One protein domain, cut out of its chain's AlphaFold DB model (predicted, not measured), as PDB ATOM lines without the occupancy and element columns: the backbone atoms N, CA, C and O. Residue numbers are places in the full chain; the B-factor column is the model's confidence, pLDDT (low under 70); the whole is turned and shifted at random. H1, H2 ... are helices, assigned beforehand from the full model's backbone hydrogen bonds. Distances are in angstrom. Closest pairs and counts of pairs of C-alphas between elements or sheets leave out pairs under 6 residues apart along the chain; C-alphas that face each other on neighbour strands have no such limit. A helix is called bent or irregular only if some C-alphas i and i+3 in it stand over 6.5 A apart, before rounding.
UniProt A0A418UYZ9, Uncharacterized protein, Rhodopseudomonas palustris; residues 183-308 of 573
ATOM      1  N   HIS A 183      36.487 168.284  54.510       80.44
ATOM      2  CA  HIS A 183      36.134 166.987  53.940       80.44
ATOM      3  C   HIS A 183      36.962 165.881  54.600       80.44
ATOM      4  O   HIS A 183      38.189 165.987  54.740       80.44
ATOM      5  N   LEU A 184      36.282 164.819  55.032       83.94
ATOM      6  CA  LEU A 184      36.915 163.637  55.616       83.94
ATOM      7  C   LEU A 184      37.331 162.649  54.530       83.94
ATOM      8  O   LEU A 184      38.391 162.043  54.674       83.94
ATOM      9  N   ALA A 185      36.572 162.552  53.437       81.62
ATOM     10  CA  ALA A 185      36.848 161.716  52.272       81.62
ATOM     11  C   ALA A 185      36.812 162.552  50.979       81.62
ATOM     12  O   ALA A 185      36.042 163.505  50.887       81.62
ATOM     13  N   GLY A 186      37.632 162.214  49.982       82.94
ATOM     14  CA  GLY A 186      37.691 162.942  48.711       82.94
ATOM     15  C   GLY A 186      39.067 163.531  48.407       82.94
ATOM     16  O   GLY A 186      39.975 163.539  49.242       82.94
ATOM     17  N   GLN A 187      39.230 164.070  47.198       79.06
ATOM     18  CA  GLN A 187      40.481 164.684  46.749       79.06
ATOM     19  C   GLN A 187      40.948 165.783  47.730       79.06
ATOM     20  O   GLN A 187      40.324 166.833  47.858       79.06
ATOM     21  N   GLY A 188      42.071 165.551  48.417       74.88
ATOM     22  CA  GLY A 188      42.629 166.496  49.399       74.88
ATOM     23  C   GLY A 188      42.049 166.386  50.814       74.88
ATOM     24  O   GLY A 188      42.420 167.182  51.678       74.88
ATOM     25  N   ALA A 189      41.190 165.400  51.072       83.88
ATOM     26  CA  ALA A 189      40.680 165.111  52.399       83.88
ATOM     27  C   ALA A 189      41.762 164.534  53.321       83.88
ATOM     28  O   ALA A 189      42.689 163.839  52.895       83.88
ATOM     29  N   VAL A 190      41.618 164.781  54.624       83.94
ATOM     30  CA  VAL A 190      42.629 164.404  55.628       83.94
ATOM     31  C   VAL A 190      42.831 162.889  55.701       83.94
ATOM     32  O   VAL A 190      43.944 162.430  55.963       83.94
ATOM     33  N   THR A 191      41.777 162.103  55.461       85.94
ATOM     34  CA  THR A 191      41.860 160.638  55.549       85.94
ATOM     35  C   THR A 191      42.193 159.962  54.219       85.94
ATOM     36  O   THR A 191      42.406 158.750  54.209       85.94
ATOM     37  N   GLN A 192      42.344 160.722  53.124       87.50
ATOM     38  CA  GLN A 192      42.536 160.168  51.781       87.50
ATOM     39  C   GLN A 192      43.675 159.135  51.682       87.50
ATOM     40  O   GLN A 192      43.433 158.075  51.118       87.50
ATOM     41  N   PRO A 193      44.859 159.313  52.309       85.62
ATOM     42  CA  PRO A 193      45.914 158.295  52.249       85.62
ATOM     43  C   PRO A 193      45.512 156.940  52.850       85.62
ATOM     44  O   PRO A 193      45.997 155.898  52.417       85.62
ATOM     45  N   VAL A 194      44.645 156.940  53.868       84.69
ATOM     46  CA  VAL A 194      44.120 155.710  54.481       84.69
ATOM     47  C   VAL A 194      43.022 155.114  53.602       84.69
ATOM     48  O   VAL A 194      42.983 153.898  53.419       84.69
ATOM     49  N   LEU A 195      42.167 155.964  53.025       87.25
ATOM     50  CA  LEU A 195      41.117 155.544  52.098       87.25
ATOM     51  C   LEU A 195      41.700 154.932  50.821       87.25
ATOM     52  O   LEU A 195      41.213 153.895  50.391       87.25
ATOM     53  N   ASP A 196      42.794 155.470  50.280       86.50
ATOM     54  CA  ASP A 196      43.486 154.922  49.107       86.50
ATOM     55  C   ASP A 196      43.997 153.492  49.364       86.50
ATOM     56  O   ASP A 196      43.884 152.613  48.505       86.50
ATOM     57  N   VAL A 197      44.517 153.222  50.570       86.44
ATOM     58  CA  VAL A 197      44.942 151.870  50.976       86.44
ATOM     59  C   VAL A 197      43.738 150.939  51.100       86.44
ATOM     60  O   VAL A 197      43.783 149.819  50.589       86.44
ATOM     61  N   ALA A 198      42.658 151.387  51.748       84.94
ATOM     62  CA  ALA A 198      41.434 150.599  51.880       84.94
ATOM     63  C   ALA A 198      40.823 150.274  50.506       84.94
ATOM     64  O   ALA A 198      40.502 149.116  50.233       84.94
ATOM     65  N   ASN A 199      40.758 151.267  49.617       91.25
ATOM     66  CA  ASN A 199      40.279 151.126  48.250       91.25
ATOM     67  C   ASN A 199      41.112 150.104  47.480       91.25
ATOM     68  O   ASN A 199      40.558 149.191  46.874       91.25
ATOM     69  N   SER A 200      42.442 150.186  47.576       91.25
ATOM     70  CA  SER A 200      43.337 149.233  46.918       91.25
ATOM     71  C   SER A 200      43.125 147.793  47.397       91.25
ATOM     72  O   SER A 200      43.136 146.872  46.583       91.25
ATOM     73  N   VAL A 201      42.898 147.568  48.697       88.00
ATOM     74  CA  VAL A 201      42.609 146.224  49.224       88.00
ATOM     75  C   VAL A 201      41.300 145.680  48.653       88.00
ATOM     76  O   VAL A 201      41.271 144.537  48.198       88.00
ATOM     77  N   VAL A 202      40.241 146.491  48.628       90.25
ATOM     78  CA  VAL A 202      38.940 146.077  48.082       90.25
ATOM     79  C   VAL A 202      39.029 145.815  46.577       90.25
ATOM     80  O   VAL A 202      38.567 144.773  46.123       90.25
ATOM     81  N   LEU A 203      39.702 146.684  45.816       90.56
ATOM     82  CA  LEU A 203      39.953 146.497  44.381       90.56
ATOM     83  C   LEU A 203      40.758 145.220  44.096       90.56
ATOM     84  O   LEU A 203      40.495 144.515  43.126       90.56
ATOM     85  N   ASN A 204      41.712 144.859  44.958       90.94
ATOM     86  CA  ASN A 204      42.427 143.589  44.816       90.94
ATOM     87  C   ASN A 204      41.509 142.382  45.043       90.94
ATOM     88  O   ASN A 204      41.612 141.399  44.312       90.94
ATOM     89  N   VAL A 205      40.610 142.445  46.032       88.44
ATOM     90  CA  VAL A 205      39.604 141.393  46.249       88.44
ATOM     91  C   VAL A 205      38.652 141.308  45.057       88.44
ATOM     92  O   VAL A 205      38.396 140.202  44.589       88.44
ATOM     93  N   HIS A 206      38.200 142.446  44.524       90.25
ATOM     94  CA  HIS A 206      37.387 142.519  43.308       90.25
ATOM     95  C   HIS A 206      38.063 141.778  42.149       90.25
ATOM     96  O   HIS A 206      37.480 140.845  41.611       90.25
ATOM     97  N   ASN A 207      39.321 142.099  41.835       89.25
ATOM     98  CA  ASN A 207      40.049 141.469  40.725       89.25
ATOM     99  C   ASN A 207      40.194 139.944  40.896       89.25
ATOM    100  O   ASN A 207      40.166 139.185  39.921       89.25
ATOM    101  N   VAL A 208      40.363 139.474  42.139       91.62
ATOM    102  CA  VAL A 208      40.408 138.036  42.452       91.62
ATOM    103  C   VAL A 208      39.038 137.389  42.250       91.62
ATOM    104  O   VAL A 208      38.968 136.289  41.700       91.62
ATOM    105  N   LEU A 209      37.960 138.051  42.679       88.88
ATOM    106  CA  LEU A 209      36.595 137.557  42.507       88.88
ATOM    107  C   LEU A 209      36.181 137.539  41.036       88.88
ATOM    108  O   LEU A 209      35.625 136.535  40.610       88.88
ATOM    109  N   GLU A 210      36.504 138.573  40.261       90.81
ATOM    110  CA  GLU A 210      36.267 138.632  38.813       90.81
ATOM    111  C   GLU A 210      36.950 137.444  38.120       90.81
ATOM    112  O   GLU A 210      36.291 136.618  37.486       90.81
ATOM    113  N   SER A 211      38.247 137.249  38.391       89.75
ATOM    114  CA  SER A 211      39.028 136.134  37.839       89.75
ATOM    115  C   SER A 211      38.473 134.757  38.212       89.75
ATOM    116  O   SER A 211      38.578 133.814  37.424       89.75
ATOM    117  N   LEU A 212      37.941 134.600  39.430       87.69
ATOM    118  CA  LEU A 212      37.304 133.357  39.869       87.69
ATOM    119  C   LEU A 212      35.937 133.177  39.201       87.69
ATOM    120  O   LEU A 212      35.603 132.071  38.788       87.69
ATOM    121  N   SER A 213      35.178 134.259  39.057       88.31
ATOM    122  CA  SER A 213      33.834 134.256  38.491       88.31
ATOM    123  C   SER A 213      33.811 133.914  37.008       88.31
ATOM    124  O   SER A 213      32.931 133.171  36.578       88.31
ATOM    125  N   ASP A 214      34.829 134.341  36.261       86.56
ATOM    126  CA  ASP A 214      35.043 133.939  34.871       86.56
ATOM    127  C   ASP A 214      35.307 132.432  34.750       86.56
ATOM    128  O   ASP A 214      34.942 131.798  33.761       86.56
ATOM    129  N   GLN A 215      35.937 131.830  35.763       86.94
ATOM    130  CA  GLN A 215      36.221 130.393  35.784       86.94
ATOM    131  C   GLN A 215      34.999 129.567  36.191       86.94
ATOM    132  O   GLN A 215      34.852 128.435  35.730       86.94
ATOM    133  N   THR A 216      34.143 130.106  37.061       84.12
ATOM    134  CA  THR A 216      32.943 129.424  37.566       84.12
ATOM    135  C   THR A 216      31.674 129.759  36.784       84.12
ATOM    136  O   THR A 216      30.647 129.140  37.046       84.12
ATOM    137  N   GLY A 217      31.738 130.711  35.845       81.06
ATOM    138  CA  GLY A 217      30.589 131.290  35.138       81.06
ATOM    139  C   GLY A 217      29.550 131.860  36.100       81.06
ATOM    140  O   GLY A 217      28.358 131.561  36.051       81.06
ATOM    141  N   THR A 218      30.048 132.660  37.039       85.69
ATOM    142  CA  THR A 218      29.238 133.499  37.929       85.69
ATOM    143  C   THR A 218      29.578 134.974  37.724       85.69
ATOM    144  O   THR A 218      29.391 135.780  38.639       85.69
ATOM    145  N   ALA A 219      30.108 135.331  36.550       86.88
ATOM    146  CA  ALA A 219      30.658 136.655  36.266       86.88
ATOM    147  C   ALA A 219      29.601 137.752  36.403       86.88
ATOM    148  O   ALA A 219      29.841 138.778  37.027       86.88
ATOM    149  N   HIS A 220      28.378 137.489  35.941       86.12
ATOM    150  CA  HIS A 220      27.261 138.423  36.090       86.12
ATOM    151  C   HIS A 220      26.892 138.700  37.555       86.12
ATOM    152  O   HIS A 220      26.585 139.838  37.905       86.12
ATOM    153  N   ILE A 221      26.943 137.684  38.423       87.50
ATOM    154  CA  ILE A 221      26.651 137.843  39.855       87.50
ATOM    155  C   ILE A 221      27.768 138.640  40.524       87.50
ATOM    156  O   ILE A 221      27.489 139.525  41.327       87.50
ATOM    157  N   VAL A 222      29.027 138.348  40.184       90.38
ATOM    158  CA  VAL A 222      30.165 139.089  40.729       90.38
ATOM    159  C   VAL A 222      30.137 140.539  40.270       90.38
ATOM    160  O   VAL A 222      30.226 141.395  41.139       90.38
ATOM    161  N   HIS A 223      29.878 140.821  38.991       89.75
ATOM    162  CA  HIS A 223      29.654 142.189  38.518       89.75
ATOM    163  C   HIS A 223      28.521 142.883  39.282       89.75
ATOM    164  O   HIS A 223      28.711 143.985  39.776       89.75
ATOM    165  N   GLY A 224      27.381 142.220  39.504       88.19
ATOM    166  CA  GLY A 224      26.298 142.802  40.304       88.19
ATOM    167  C   GLY A 224      26.700 143.106  41.756       88.19
ATOM    168  O   GLY A 224      26.339 144.150  42.298       88.19
ATOM    169  N   ILE A 225      27.470 142.221  42.401       90.75
ATOM    170  CA  ILE A 225      27.983 142.439  43.765       90.75
ATOM    171  C   ILE A 225      28.975 143.597  43.777       90.75
ATOM    172  O   ILE A 225      28.992 144.390  44.719       90.75
ATOM    173  N   THR A 226      29.822 143.684  42.760       89.75
ATOM    174  CA  THR A 226      30.851 144.707  42.698       89.75
ATOM    175  C   THR A 226      30.276 146.067  42.355       89.75
ATOM    176  O   THR A 226      30.641 147.021  43.026       89.75
ATOM    177  N   ASP A 227      29.316 146.144  41.435       90.81
ATOM    178  CA  ASP A 227      28.573 147.365  41.114       90.81
ATOM    179  C   ASP A 227      27.835 147.881  42.358       90.81
ATOM    180  O   ASP A 227      27.882 149.070  42.683       90.81
ATOM    181  N   LEU A 228      27.213 146.978  43.129       92.62
ATOM    182  CA  LEU A 228      26.616 147.310  44.424       92.62
ATOM    183  C   LEU A 228      27.669 147.812  45.422       92.62
ATOM    184  O   LEU A 228      27.442 148.796  46.127       92.62
ATOM    185  N   GLY A 229      28.823 147.147  45.481       91.88
ATOM    186  CA  GLY A 229      29.953 147.544  46.312       91.88
ATOM    187  C   GLY A 229      30.437 148.956  45.989       91.88
ATOM    188  O   GLY A 229      30.546 149.774  46.901       91.88
ATOM    189  N   GLU A 230      30.657 149.264  44.712       91.56
ATOM    190  CA  GLU A 230      31.067 150.589  44.241       91.56
ATOM    191  C   GLU A 230      30.021 151.651  44.567       91.56
ATOM    192  O   GLU A 230      30.370 152.691  45.118       91.56
ATOM    193  N   THR A 231      28.740 151.346  44.350       92.50
ATOM    194  CA  THR A 231      27.628 152.261  44.650       92.50
ATOM    195  C   THR A 231      27.538 152.596  46.145       92.50
ATOM    196  O   THR A 231      27.279 153.735  46.537       92.50
ATOM    197  N   ILE A 232      27.799 151.615  47.015       93.56
ATOM    198  CA  ILE A 232      27.919 151.837  48.462       93.56
ATOM    199  C   ILE A 232      29.189 152.650  48.782       93.56
ATOM    200  O   ILE A 232      29.207 153.439  49.725       93.56
ATOM    201  N   GLY A 233      30.248 152.497  47.988       90.69
ATOM    202  CA  GLY A 233      31.536 153.179  48.135       90.69
ATOM    203  C   GLY A 233      32.683 152.258  48.538       90.69
ATOM    204  O   GLY A 233      33.770 152.734  48.848       90.69
ATOM    205  N   LEU A 234      32.482 150.941  48.538       90.12
ATOM    206  CA  LEU A 234      33.545 149.968  48.771       90.12
ATOM    207  C   LEU A 234      34.509 149.971  47.580       90.12
ATOM    208  O   LEU A 234      34.102 149.760  46.444       90.12
ATOM    209  N   GLY A 235      35.797 150.209  47.832       87.06
ATOM    210  CA  GLY A 235      36.802 150.285  46.762       87.06
ATOM    211  C   GLY A 235      36.923 151.661  46.105       87.06
ATOM    212  O   GLY A 235      37.904 151.895  45.405       87.06
ATOM    213  N   GLN A 236      35.986 152.575  46.377       89.81
ATOM    214  CA  GLN A 236      35.931 153.923  45.806       89.81
ATOM    215  C   GLN A 236      35.605 155.003  46.864       89.81
ATOM    216  O   GLN A 236      34.923 155.994  46.595       89.81
ATOM    217  N   LEU A 237      36.085 154.830  48.100       89.56
ATOM    218  CA  LEU A 237      35.954 155.845  49.150       89.56
ATOM    219  C   LEU A 237      36.730 157.106  48.769       89.56
ATOM    220  O   LEU A 237      37.925 157.042  48.482       89.56
ATOM    221  N   GLY A 238      36.060 158.255  48.795       84.75
ATOM    222  CA  GLY A 238      36.653 159.519  48.368       84.75
ATOM    223  C   GLY A 238      36.880 159.630  46.857       84.75
ATOM    224  O   GLY A 238      37.700 160.447  46.439       84.75
ATOM    225  N   ALA A 239      36.195 158.818  46.044       84.62
ATOM    226  CA  ALA A 239      36.159 159.022  44.600       84.62
ATOM    227  C   ALA A 239      35.563 160.395  44.249       84.62
ATOM    228  O   ALA A 239      34.783 160.969  45.012       84.62
ATOM    229  N   GLU A 240      35.974 160.929  43.099       85.38
ATOM    230  CA  GLU A 240      35.467 162.205  42.604       85.38
ATOM    231  C   GLU A 240      33.951 162.103  42.354       85.38
ATOM    232  O   GLU A 240      33.511 161.105  41.771       85.38
ATOM    233  N   PRO A 241      33.150 163.098  42.781       83.75
ATOM    234  CA  PRO A 241      31.709 163.062  42.580       83.75
ATOM    235  C   PRO A 241      31.337 162.918  41.104       83.75
ATOM    236  O   PRO A 241      31.960 163.516  40.221       83.75
ATOM    237  N   GLY A 242      30.284 162.145  40.835       81.62
ATOM    238  CA  GLY A 242      29.759 161.965  39.488       81.62
ATOM    239  C   GLY A 242      29.127 163.244  38.926       81.62
ATOM    240  O   GLY A 242      29.062 164.291  39.567       81.62
ATOM    241  N   ALA A 243      28.571 163.159  37.714       77.31
ATOM    242  CA  ALA A 243      27.905 164.296  37.065       77.31
ATOM    243  C   ALA A 243      26.716 164.875  37.869       77.31
ATOM    244  O   ALA A 243      26.304 166.007  37.614       77.31
ATOM    245  N   GLY A 244      26.170 164.102  38.817       77.75
ATOM    246  CA  GLY A 244      25.114 164.510  39.746       77.75
ATOM    247  C   GLY A 244      25.602 165.250  40.995       77.75
ATOM    248  O   GLY A 244      24.768 165.759  41.734       77.75
ATOM    249  N   GLY A 245      26.916 165.347  41.224       81.38
ATOM    250  CA  GLY A 245      27.501 165.980  42.412       81.38
ATOM    251  C   GLY A 245      27.545 165.091  43.659       81.38
ATOM    252  O   GLY A 245      28.268 165.421  44.596       81.38
ATOM    253  N   ASN A 246      26.839 163.961  43.645       83.12
ATOM    254  CA  ASN A 246      26.944 162.888  44.627       83.12
ATOM    255  C   ASN A 246      28.132 161.969  44.308       83.12
ATOM    256  O   ASN A 246      28.508 161.792  43.141       83.12
ATOM    257  N   SER A 247      28.743 161.425  45.355       89.25
ATOM    258  CA  SER A 247      29.854 160.483  45.239       89.25
ATOM    259  C   SER A 247      29.302 159.055  45.337       89.25
ATOM    260  O   SER A 247      28.451 158.667  44.545       89.25
ATOM    261  N   ASN A 248      29.787 158.282  46.307       92.12
ATOM    262  CA  ASN A 248      29.191 157.022  46.727       92.12
ATOM    263  C   ASN A 248      28.664 157.206  48.153       92.12
ATOM    264  O   ASN A 248      29.220 158.021  48.901       92.12
ATOM    265  N   LEU A 249      27.715 156.361  48.570       93.69
ATOM    266  CA  LEU A 249      26.993 156.523  49.838       93.69
ATOM    267  C   LEU A 249      27.919 156.774  51.037       93.69
ATOM    268  O   LEU A 249      27.692 157.681  51.835       93.69
ATOM    269  N   LEU A 250      28.982 155.977  51.183       94.44
ATOM    270  CA  LEU A 250      29.918 156.131  52.299       94.44
ATOM    271  C   LEU A 250      30.707 157.441  52.235       94.44
ATOM    272  O   LEU A 250      30.968 158.030  53.280       94.44
ATOM    273  N   THR A 251      31.095 157.902  51.047       93.44
ATOM    274  CA  THR A 251      31.823 159.168  50.886       93.44
ATOM    275  C   THR A 251      30.946 160.343  51.315       93.44
ATOM    276  O   THR A 251      31.399 161.190  52.086       93.44
ATOM    277  N   ASP A 252      29.679 160.347  50.902       93.38
ATOM    278  CA  ASP A 252      28.752 161.434  51.215       93.38
ATOM    279  C   ASP A 252      28.331 161.402  52.696       93.38
ATOM    280  O   ASP A 252      28.283 162.441  53.356       93.38
ATOM    281  N   VAL A 253      28.179 160.214  53.295       94.38
ATOM    282  CA  VAL A 253      27.977 160.062  54.750       94.38
ATOM    283  C   VAL A 253      29.202 160.514  55.558       94.38
ATOM    284  O   VAL A 253      29.043 161.132  56.613       94.38
ATOM    285  N   LEU A 254      30.423 160.229  55.095       92.88
ATOM    286  CA  LEU A 254      31.658 160.658  55.767       92.88
ATOM    287  C   LEU A 254      31.866 162.174  55.690       92.88
ATOM    288  O   LEU A 254      32.416 162.759  56.625       92.88
ATOM    289  N   ASN A 255      31.424 162.805  54.603       92.00
ATOM    290  CA  ASN A 255      31.516 164.249  54.409       92.00
ATOM    291  C   ASN A 255      30.349 165.026  55.034       92.00
ATOM    292  O   ASN A 255      30.528 166.199  55.359       92.00
ATOM    293  N   LEU A 256      29.225 164.366  55.342       93.50
ATOM    294  CA  LEU A 256      28.037 164.972  55.951       93.50
ATOM    295  C   LEU A 256      28.325 165.858  57.181       93.50
ATOM    296  O   LEU A 256      27.757 166.949  57.257       93.50
ATOM    297  N   PRO A 257      29.190 165.480  58.151       90.75
ATOM    298  CA  PRO A 257      29.523 166.369  59.264       90.75
ATOM    299  C   PRO A 257      30.241 167.645  58.809       90.75
ATOM    300  O   PRO A 257      29.978 168.719  59.348       90.75
ATOM    301  N   GLY A 258      31.132 167.537  57.819       89.25
ATOM    302  CA  GLY A 258      31.825 168.673  57.216       89.25
ATOM    303  C   GLY A 258      30.845 169.601  56.510       89.25
ATOM    304  O   GLY A 258      30.809 170.798  56.794       89.25
ATOM    305  N   ASP A 259      29.981 169.041  55.673       90.56
ATOM    306  CA  ASP A 259      28.981 169.790  54.916       90.56
ATOM    307  C   ASP A 259      27.957 170.469  55.835       90.56
ATOM    308  O   ASP A 259      27.610 171.636  55.640       90.56
ATOM    309  N   ALA A 260      27.549 169.798  56.916       91.62
ATOM    310  CA  ALA A 260      26.680 170.375  57.935       91.62
ATOM    311  C   ALA A 260      27.313 171.601  58.614       91.62
ATOM    312  O   ALA A 260      26.637 172.612  58.814       91.62
ATOM    313  N   LEU A 261      28.609 171.538  58.938       90.94
ATOM    314  CA  LEU A 261      29.350 172.664  59.519       90.94
ATOM    315  C   LEU A 261      29.564 173.807  58.514       90.94
ATOM    316  O   LEU A 261      29.634 174.967  58.922       90.94
ATOM    317  N   ASN A 262      29.617 173.495  57.217       88.44
ATOM    318  CA  ASN A 262      29.720 174.474  56.133       88.44
ATOM    319  C   ASN A 262      28.362 175.054  55.698       88.44
ATOM    320  O   ASN A 262      28.323 175.986  54.895       88.44
ATOM    321  N   GLY A 263      27.253 174.551  56.253       91.44
ATOM    322  CA  GLY A 263      25.898 175.003  55.938       91.44
ATOM    323  C   GLY A 263      25.295 174.394  54.670       91.44
ATOM    324  O   GLY A 263      24.281 174.902  54.200       91.44
ATOM    325  N   ASP A 264      25.878 173.312  54.147       91.06
ATOM    326  CA  ASP A 264      25.440 172.613  52.928       91.06
ATOM    327  C   ASP A 264      24.699 171.291  53.213       91.06
ATOM    328  O   ASP A 264      24.588 170.403  52.376       91.06
ATOM    329  N   LEU A 265      24.135 171.163  54.419       92.31
ATOM    330  CA  LEU A 265      23.412 169.961  54.854       92.31
ATOM    331  C   LEU A 265      22.304 169.535  53.873       92.31
ATOM    332  O   LEU A 265      22.024 168.348  53.746       92.31
ATOM    333  N   GLY A 266      21.661 170.496  53.203       94.56
ATOM    334  CA  GLY A 266      20.613 170.214  52.220       94.56
ATOM    335  C   GLY A 266      21.132 169.407  51.030       94.56
ATOM    336  O   GLY A 266      20.560 168.365  50.727       94.56
ATOM    337  N   SER A 267      22.237 169.843  50.412       91.94
ATOM    338  CA  SER A 267      22.806 169.152  49.249       91.94
ATOM    339  C   SER A 267      23.331 167.769  49.622       91.94
ATOM    340  O   SER A 267      23.107 166.817  48.883       91.94
ATOM    341  N   SER A 268      23.964 167.618  50.789       93.12
ATOM    342  CA  SER A 268      24.471 166.313  51.235       93.12
ATOM    343  C   SER A 268      23.352 165.315  51.526       93.12
ATOM    344  O   SER A 268      23.503 164.130  51.245       93.12
ATOM    345  N   ILE A 269      22.214 165.765  52.070       94.94
ATOM    346  CA  ILE A 269      21.041 164.896  52.251       94.94
ATOM    347  C   ILE A 269      20.473 164.476  50.891       94.94
ATOM    348  O   ILE A 269      20.129 163.306  50.724       94.94
ATOM    349  N   ASP A 270      20.402 165.396  49.926       95.38
ATOM    350  CA  ASP A 270      19.944 165.086  48.568       95.38
ATOM    351  C   ASP A 270      20.880 164.076  47.881       95.38
ATOM    352  O   ASP A 270      20.405 163.124  47.260       95.38
ATOM    353  N   HIS A 271      22.199 164.221  48.055       94.19
ATOM    354  CA  HIS A 271      23.193 163.275  47.545       94.19
ATOM    355  C   HIS A 271      23.068 161.890  48.194       94.19
ATOM    356  O   HIS A 271      22.976 160.897  47.479       94.19
ATOM    357  N   ILE A 272      22.928 161.811  49.525       95.00
ATOM    358  CA  ILE A 272      22.668 160.541  50.228       95.00
ATOM    359  C   ILE A 272      21.370 159.894  49.724       95.00
ATOM    360  O   ILE A 272      21.301 158.678  49.558       95.00
ATOM    361  N   GLY A 273      20.329 160.692  49.467       95.56
ATOM    362  CA  GLY A 273      19.080 160.210  48.881       95.56
ATOM    363  C   GLY A 273      19.268 159.624  47.479       95.56
ATOM    364  O   GLY A 273      18.735 158.550  47.190       95.56
ATOM    365  N   ALA A 274      20.048 160.294  46.627       93.94
ATOM    366  CA  ALA A 274      20.399 159.808  45.294       93.94
ATOM    367  C   ALA A 274      21.225 158.514  45.362       93.94
ATOM    368  O   ALA A 274      20.912 157.551  44.665       93.94
ATOM    369  N   ASP A 275      22.206 158.448  46.260       94.44
ATOM    370  CA  ASP A 275      23.042 157.266  46.460       94.44
ATOM    371  C   ASP A 275      22.237 156.068  46.955       94.44
ATOM    372  O   ASP A 275      22.407 154.963  46.453       94.44
ATOM    373  N   LEU A 276      21.306 156.268  47.892       95.31
ATOM    374  CA  LEU A 276      20.405 155.203  48.335       95.31
ATOM    375  C   LEU A 276      19.528 154.686  47.191       95.31
ATOM    376  O   LEU A 276      19.304 153.480  47.103       95.31
ATOM    377  N   SER A 277      19.060 155.569  46.299       94.94
ATOM    378  CA  SER A 277      18.347 155.151  45.087       94.94
ATOM    379  C   SER A 277      19.244 154.299  44.189       94.94
ATOM    380  O   SER A 277      18.823 153.227  43.760       94.94
ATOM    381  N   ASN A 278      20.495 154.715  43.979       93.44
ATOM    382  CA  ASN A 278      21.460 153.948  43.193       93.44
ATOM    383  C   ASN A 278      21.750 152.581  43.838       93.44
ATOM    384  O   ASN A 278      21.827 151.582  43.133       93.44
ATOM    385  N   VAL A 279      21.868 152.499  45.172       95.44
ATOM    386  CA  VAL A 279      22.065 151.228  45.899       95.44
ATOM    387  C   VAL A 279      20.873 150.291  45.692       95.44
ATOM    388  O   VAL A 279      21.061 149.086  45.516       95.44
ATOM    389  N   ILE A 280      19.647 150.823  45.701       95.50
ATOM    390  CA  ILE A 280      18.434 150.044  45.422       95.50
ATOM    391  C   ILE A 280      18.457 149.527  43.978       95.50
ATOM    392  O   ILE A 280      18.215 148.338  43.766       95.50
ATOM    393  N   ASP A 281      18.804 150.374  43.007       94.19
ATOM    394  CA  ASP A 281      18.896 149.990  41.595       94.19
ATOM    395  C   ASP A 281      19.996 148.943  41.357       94.19
ATOM    396  O   ASP A 281      19.765 147.946  40.672       94.19
ATOM    397  N   ALA A 282      21.158 149.094  41.995       92.50
ATOM    398  CA  ALA A 282      22.243 148.116  41.952       92.50
ATOM    399  C   ALA A 282      21.843 146.786  42.613       92.50
ATOM    400  O   ALA A 282      22.137 145.713  42.090       92.50
ATOM    401  N   THR A 283      21.105 146.830  43.728       93.81
ATOM    402  CA  THR A 283      20.565 145.626  44.383       93.81
ATOM    403  C   THR A 283      19.547 144.916  43.486       93.81
ATOM    404  O   THR A 283      19.546 143.687  43.404       93.81
ATOM    405  N   ALA A 284      18.696 145.668  42.782       90.81
ATOM    406  CA  ALA A 284      17.773 145.114  41.797       90.81
ATOM    407  C   ALA A 284      18.524 144.491  40.609       90.81
ATOM    408  O   ALA A 284      18.187 143.382  40.196       90.81
ATOM    409  N   GLY A 285      19.579 145.151  40.121       88.56
ATOM    410  CA  GLY A 285      20.477 144.623  39.092       88.56
ATOM    411  C   GLY A 285      21.185 143.335  39.520       88.56
ATOM    412  O   GLY A 285      21.257 142.389  38.743       88.56
ATOM    413  N   LEU A 286      21.622 143.240  40.780       90.31
ATOM    414  CA  LEU A 286      22.162 142.004  41.349       90.31
ATOM    415  C   LEU A 286      21.103 140.892  41.395       90.31
ATOM    416  O   LEU A 286      21.389 139.753  41.036       90.31
ATOM    417  N   GLY A 287      19.871 141.208  41.806       87.75
ATOM    418  CA  GLY A 287      18.759 140.256  41.774       87.75
ATOM    419  C   GLY A 287      18.487 139.727  40.362       87.75
ATOM    420  O   GLY A 287      18.318 138.522  40.178       87.75
ATOM    421  N   ASP A 288      18.516 140.608  39.363       88.38
ATOM    422  CA  ASP A 288      18.386 140.240  37.952       88.38
ATOM    423  C   ASP A 288      19.564 139.379  37.476       88.38
ATOM    424  O   ASP A 288      19.358 138.338  36.858       88.38
ATOM    425  N   ALA A 289      20.798 139.725  37.850       86.12
ATOM    426  CA  ALA A 289      21.983 138.932  37.531       86.12
ATOM    427  C   ALA A 289      21.935 137.517  38.137       86.12
ATOM    428  O   ALA A 289      22.370 136.555  37.502       86.12
ATOM    429  N   VAL A 290      21.384 137.366  39.345       85.94
ATOM    430  CA  VAL A 290      21.214 136.062  40.005       85.94
ATOM    431  C   VAL A 290      20.118 135.231  39.331       85.94
ATOM    432  O   VAL A 290      20.327 134.045  39.070       85.94
ATOM    433  N   LEU A 291      18.958 135.833  39.049       85.38
ATOM    434  CA  LEU A 291      17.770 135.121  38.560       85.38
ATOM    435  C   LEU A 291      17.772 134.893  37.045       85.38
ATOM    436  O   LEU A 291      17.321 133.847  36.584       85.38
ATOM    437  N   ASN A 292      18.266 135.870  36.287       81.88
ATOM    438  CA  ASN A 292      18.180 135.942  34.829       81.88
ATOM    439  C   ASN A 292      19.555 136.043  34.154       81.88
ATOM    440  O   ASN A 292      19.621 136.202  32.933       81.88
ATOM    441  N   GLY A 293      20.651 135.959  34.915       76.50
ATOM    442  CA  GLY A 293      22.000 136.012  34.363       76.50
ATOM    443  C   GLY A 293      22.181 134.970  33.263       76.50
ATOM    444  O   GLY A 293      22.055 133.774  33.511       76.50
ATOM    445  N   SER A 294      22.504 135.428  32.052       70.00
ATOM    446  CA  SER A 294      22.677 134.615  30.839       70.00
ATOM    447  C   SER A 294      23.936 133.734  30.841       70.00
ATOM    448  O   SER A 294      24.387 133.294  29.782       70.00
ATOM    449  N   ASP A 295      24.529 133.507  32.012       72.56
ATOM    450  CA  ASP A 295      25.739 132.711  32.153       72.56
ATOM    451  C   ASP A 295      25.384 131.220  32.026       72.56
ATOM    452  O   ASP A 295      24.593 130.721  32.830       72.56
ATOM    453  N   PRO A 296      25.936 130.480  31.045       64.38
ATOM    454  CA  PRO A 296      25.616 129.066  30.839       64.38
ATOM    455  C   PRO A 296      26.006 128.160  32.015       64.38
ATOM    456  O   PRO A 296      25.609 126.994  32.032       64.38
ATOM    457  N   LEU A 297      26.796 128.656  32.974       71.00
ATOM    458  CA  LEU A 297      27.141 127.932  34.198       71.00
ATOM    459  C   LEU A 297      26.305 128.352  35.411       71.00
ATOM    460  O   LEU A 297      26.390 127.674  36.434       71.00
ATOM    461  N   ASN A 298      25.478 129.400  35.315       71.50
ATOM    462  CA  ASN A 298      24.507 129.713  36.356       71.50
ATOM    463  C   ASN A 298      23.391 128.653  36.308       71.50
ATOM    464  O   ASN A 298      22.613 128.623  35.353       71.50
ATOM    465  N   PRO A 299      23.269 127.771  37.318       73.56
ATOM    466  CA  PRO A 299      22.266 126.719  37.286       73.56
ATOM    467  C   PRO A 299      20.871 127.254  37.618       73.56
ATOM    468  O   PRO A 299      19.907 126.515  37.468       73.56
ATOM    469  N   ILE A 300      20.739 128.494  38.108       80.00
ATOM    470  CA  ILE A 300      19.471 129.029  38.617       80.00
ATOM    471  C   ILE A 300      18.439 129.209  37.493       80.00
ATOM    472  O   ILE A 300      17.338 128.679  37.655       80.00
ATOM    473  N   PRO A 301      18.747 129.860  36.350       77.81
ATOM    474  CA  PRO A 301      17.806 129.951  35.239       77.81
ATOM    475  C   PRO A 301      17.381 128.575  34.730       77.81
ATOM    476  O   PRO A 301      16.193 128.343  34.547       77.81
ATOM    477  N   GLU A 302      18.324 127.642  34.574       77.94
ATOM    478  CA  GLU A 302      18.042 126.271  34.126       77.94
ATOM    479  C   GLU A 302      17.234 125.476  35.159       77.94
ATOM    480  O   GLU A 302      16.345 124.721  34.790       77.94
ATOM    481  N   LEU A 303      17.465 125.672  36.460       82.19
ATOM    482  CA  LEU A 303      16.677 125.047  37.520       82.19
ATOM    483  C   LEU A 303      15.255 125.608  37.551       82.19
ATOM    484  O   LEU A 303      14.303 124.842  37.652       82.19
ATOM    485  N   ILE A 304      15.090 126.928  37.433       84.38
ATOM    486  CA  ILE A 304      13.775 127.575  37.358       84.38
ATOM    487  C   ILE A 304      13.051 127.140  36.084       84.38
ATOM    488  O   ILE A 304      11.857 126.848  36.130       84.38
ATOM    489  N   HIS A 305      13.758 127.056  34.958       83.25
ATOM    490  CA  HIS A 305      13.194 126.606  33.693       83.25
ATOM    491  C   HIS A 305      12.845 125.118  33.735       83.25
ATOM    492  O   HIS A 305      11.772 124.751  33.272       83.25
ATOM    493  N   SER A 306      13.684 124.271  34.337       83.56
ATOM    494  CA  SER A 306      13.427 122.841  34.530       83.56
ATOM    495  C   SER A 306      12.245 122.632  35.455       83.56
ATOM    496  O   SER A 306      11.297 121.980  35.058       83.56
ATOM    497  N   VAL A 307      12.232 123.237  36.645       83.94
ATOM    498  CA  VAL A 307      11.113 123.118  37.590       83.94
ATOM    499  C   VAL A 307       9.838 123.709  36.989       83.94
ATOM    500  O   VAL A 307       8.776 123.110  37.096       83.94
ATOM    501  N   GLY A 308       9.922 124.854  36.312       85.12
ATOM    502  CA  GLY A 308       8.792 125.463  35.615       85.12
ATOM    503  C   GLY A 308       8.258 124.576  34.490       85.12
ATOM    504  O   GLY A 308       7.053 124.352  34.408       85.12
TER     505      GLY A 308
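What this domain is: This is residues 183 to 308 of the 573 residues of an uncharacterized protein of Rhodopseudomonas palustris (UniProt A0A418UYZ9). Long helices lie in three nearly parallel rows that make one loose layer: H1 on one side, H2 and H3 end to end in the middle row, and H4 on the other side. H5 makes a corner at the last end of H4, and the long link of residues 233 to 248 loops over one side of the layer. The 126 printed residues hold five named helices, H1 to H5 in chain order, and no named strand; the class is all helix. The whole is loose, with a radius of gyration of the C-alphas of 17.5 A and spans of 58 by 28 by 19 A.

How they stand to each other: H1, residues 192 to 216, and H2, residues 219 to 232, form a hairpin at a shallow tilt of 16 degrees; H1 touches H2 with residues 206 to 213 alone, closest at the C-alphas of Ser 213 and Ala 219, 4.6 A. H2 only just touches H3, residues 249 to 262, with 3 pairs of C-alphas within 8 A, the closest those of Ile 232 and Leu 249, 5.0 A. H4, residues 265 to 292, runs opposite ways to both: it touches H2 at Gly 224 and Leu 286, their closest C-alphas, 4.3 A, and forms a hairpin with H3 at a shallow tilt of 5 degrees, closest at the C-alphas of Leu 249 and Asp 275, 5.3 A. H5, residues 299 to 308, touches H4 only at the corner, closest at the C-alphas of Asn 292 and Pro 301, 6.0 A. H1 is apart from H3, H4 and H5. Every O i to N i+4 pair is within hydrogen-bond range in H2, H4 and H5; H1 has 19 of 21 and H3 8 of 10.

Where its parts are: H1 begins at C-alpha 192 (42.536, 160.168, 51.781) and is 35.2 A long; H2 is 19.7 A. H3, 19.2 A, is irregular: C-alphas 254 and 257 are 7.0 A apart. H4 is 39.8 A, and H5, 13.6 A, ends at C-alpha 308 (8.792, 125.463, 35.615).

The domain as a whole: The C-alphas of Asn 262 and Ser 306, the two farthest apart, are 58.3 A apart. The printed part has no cut; the link from H2 to H3 is long. Residue 296 alone has a pLDDT under 70.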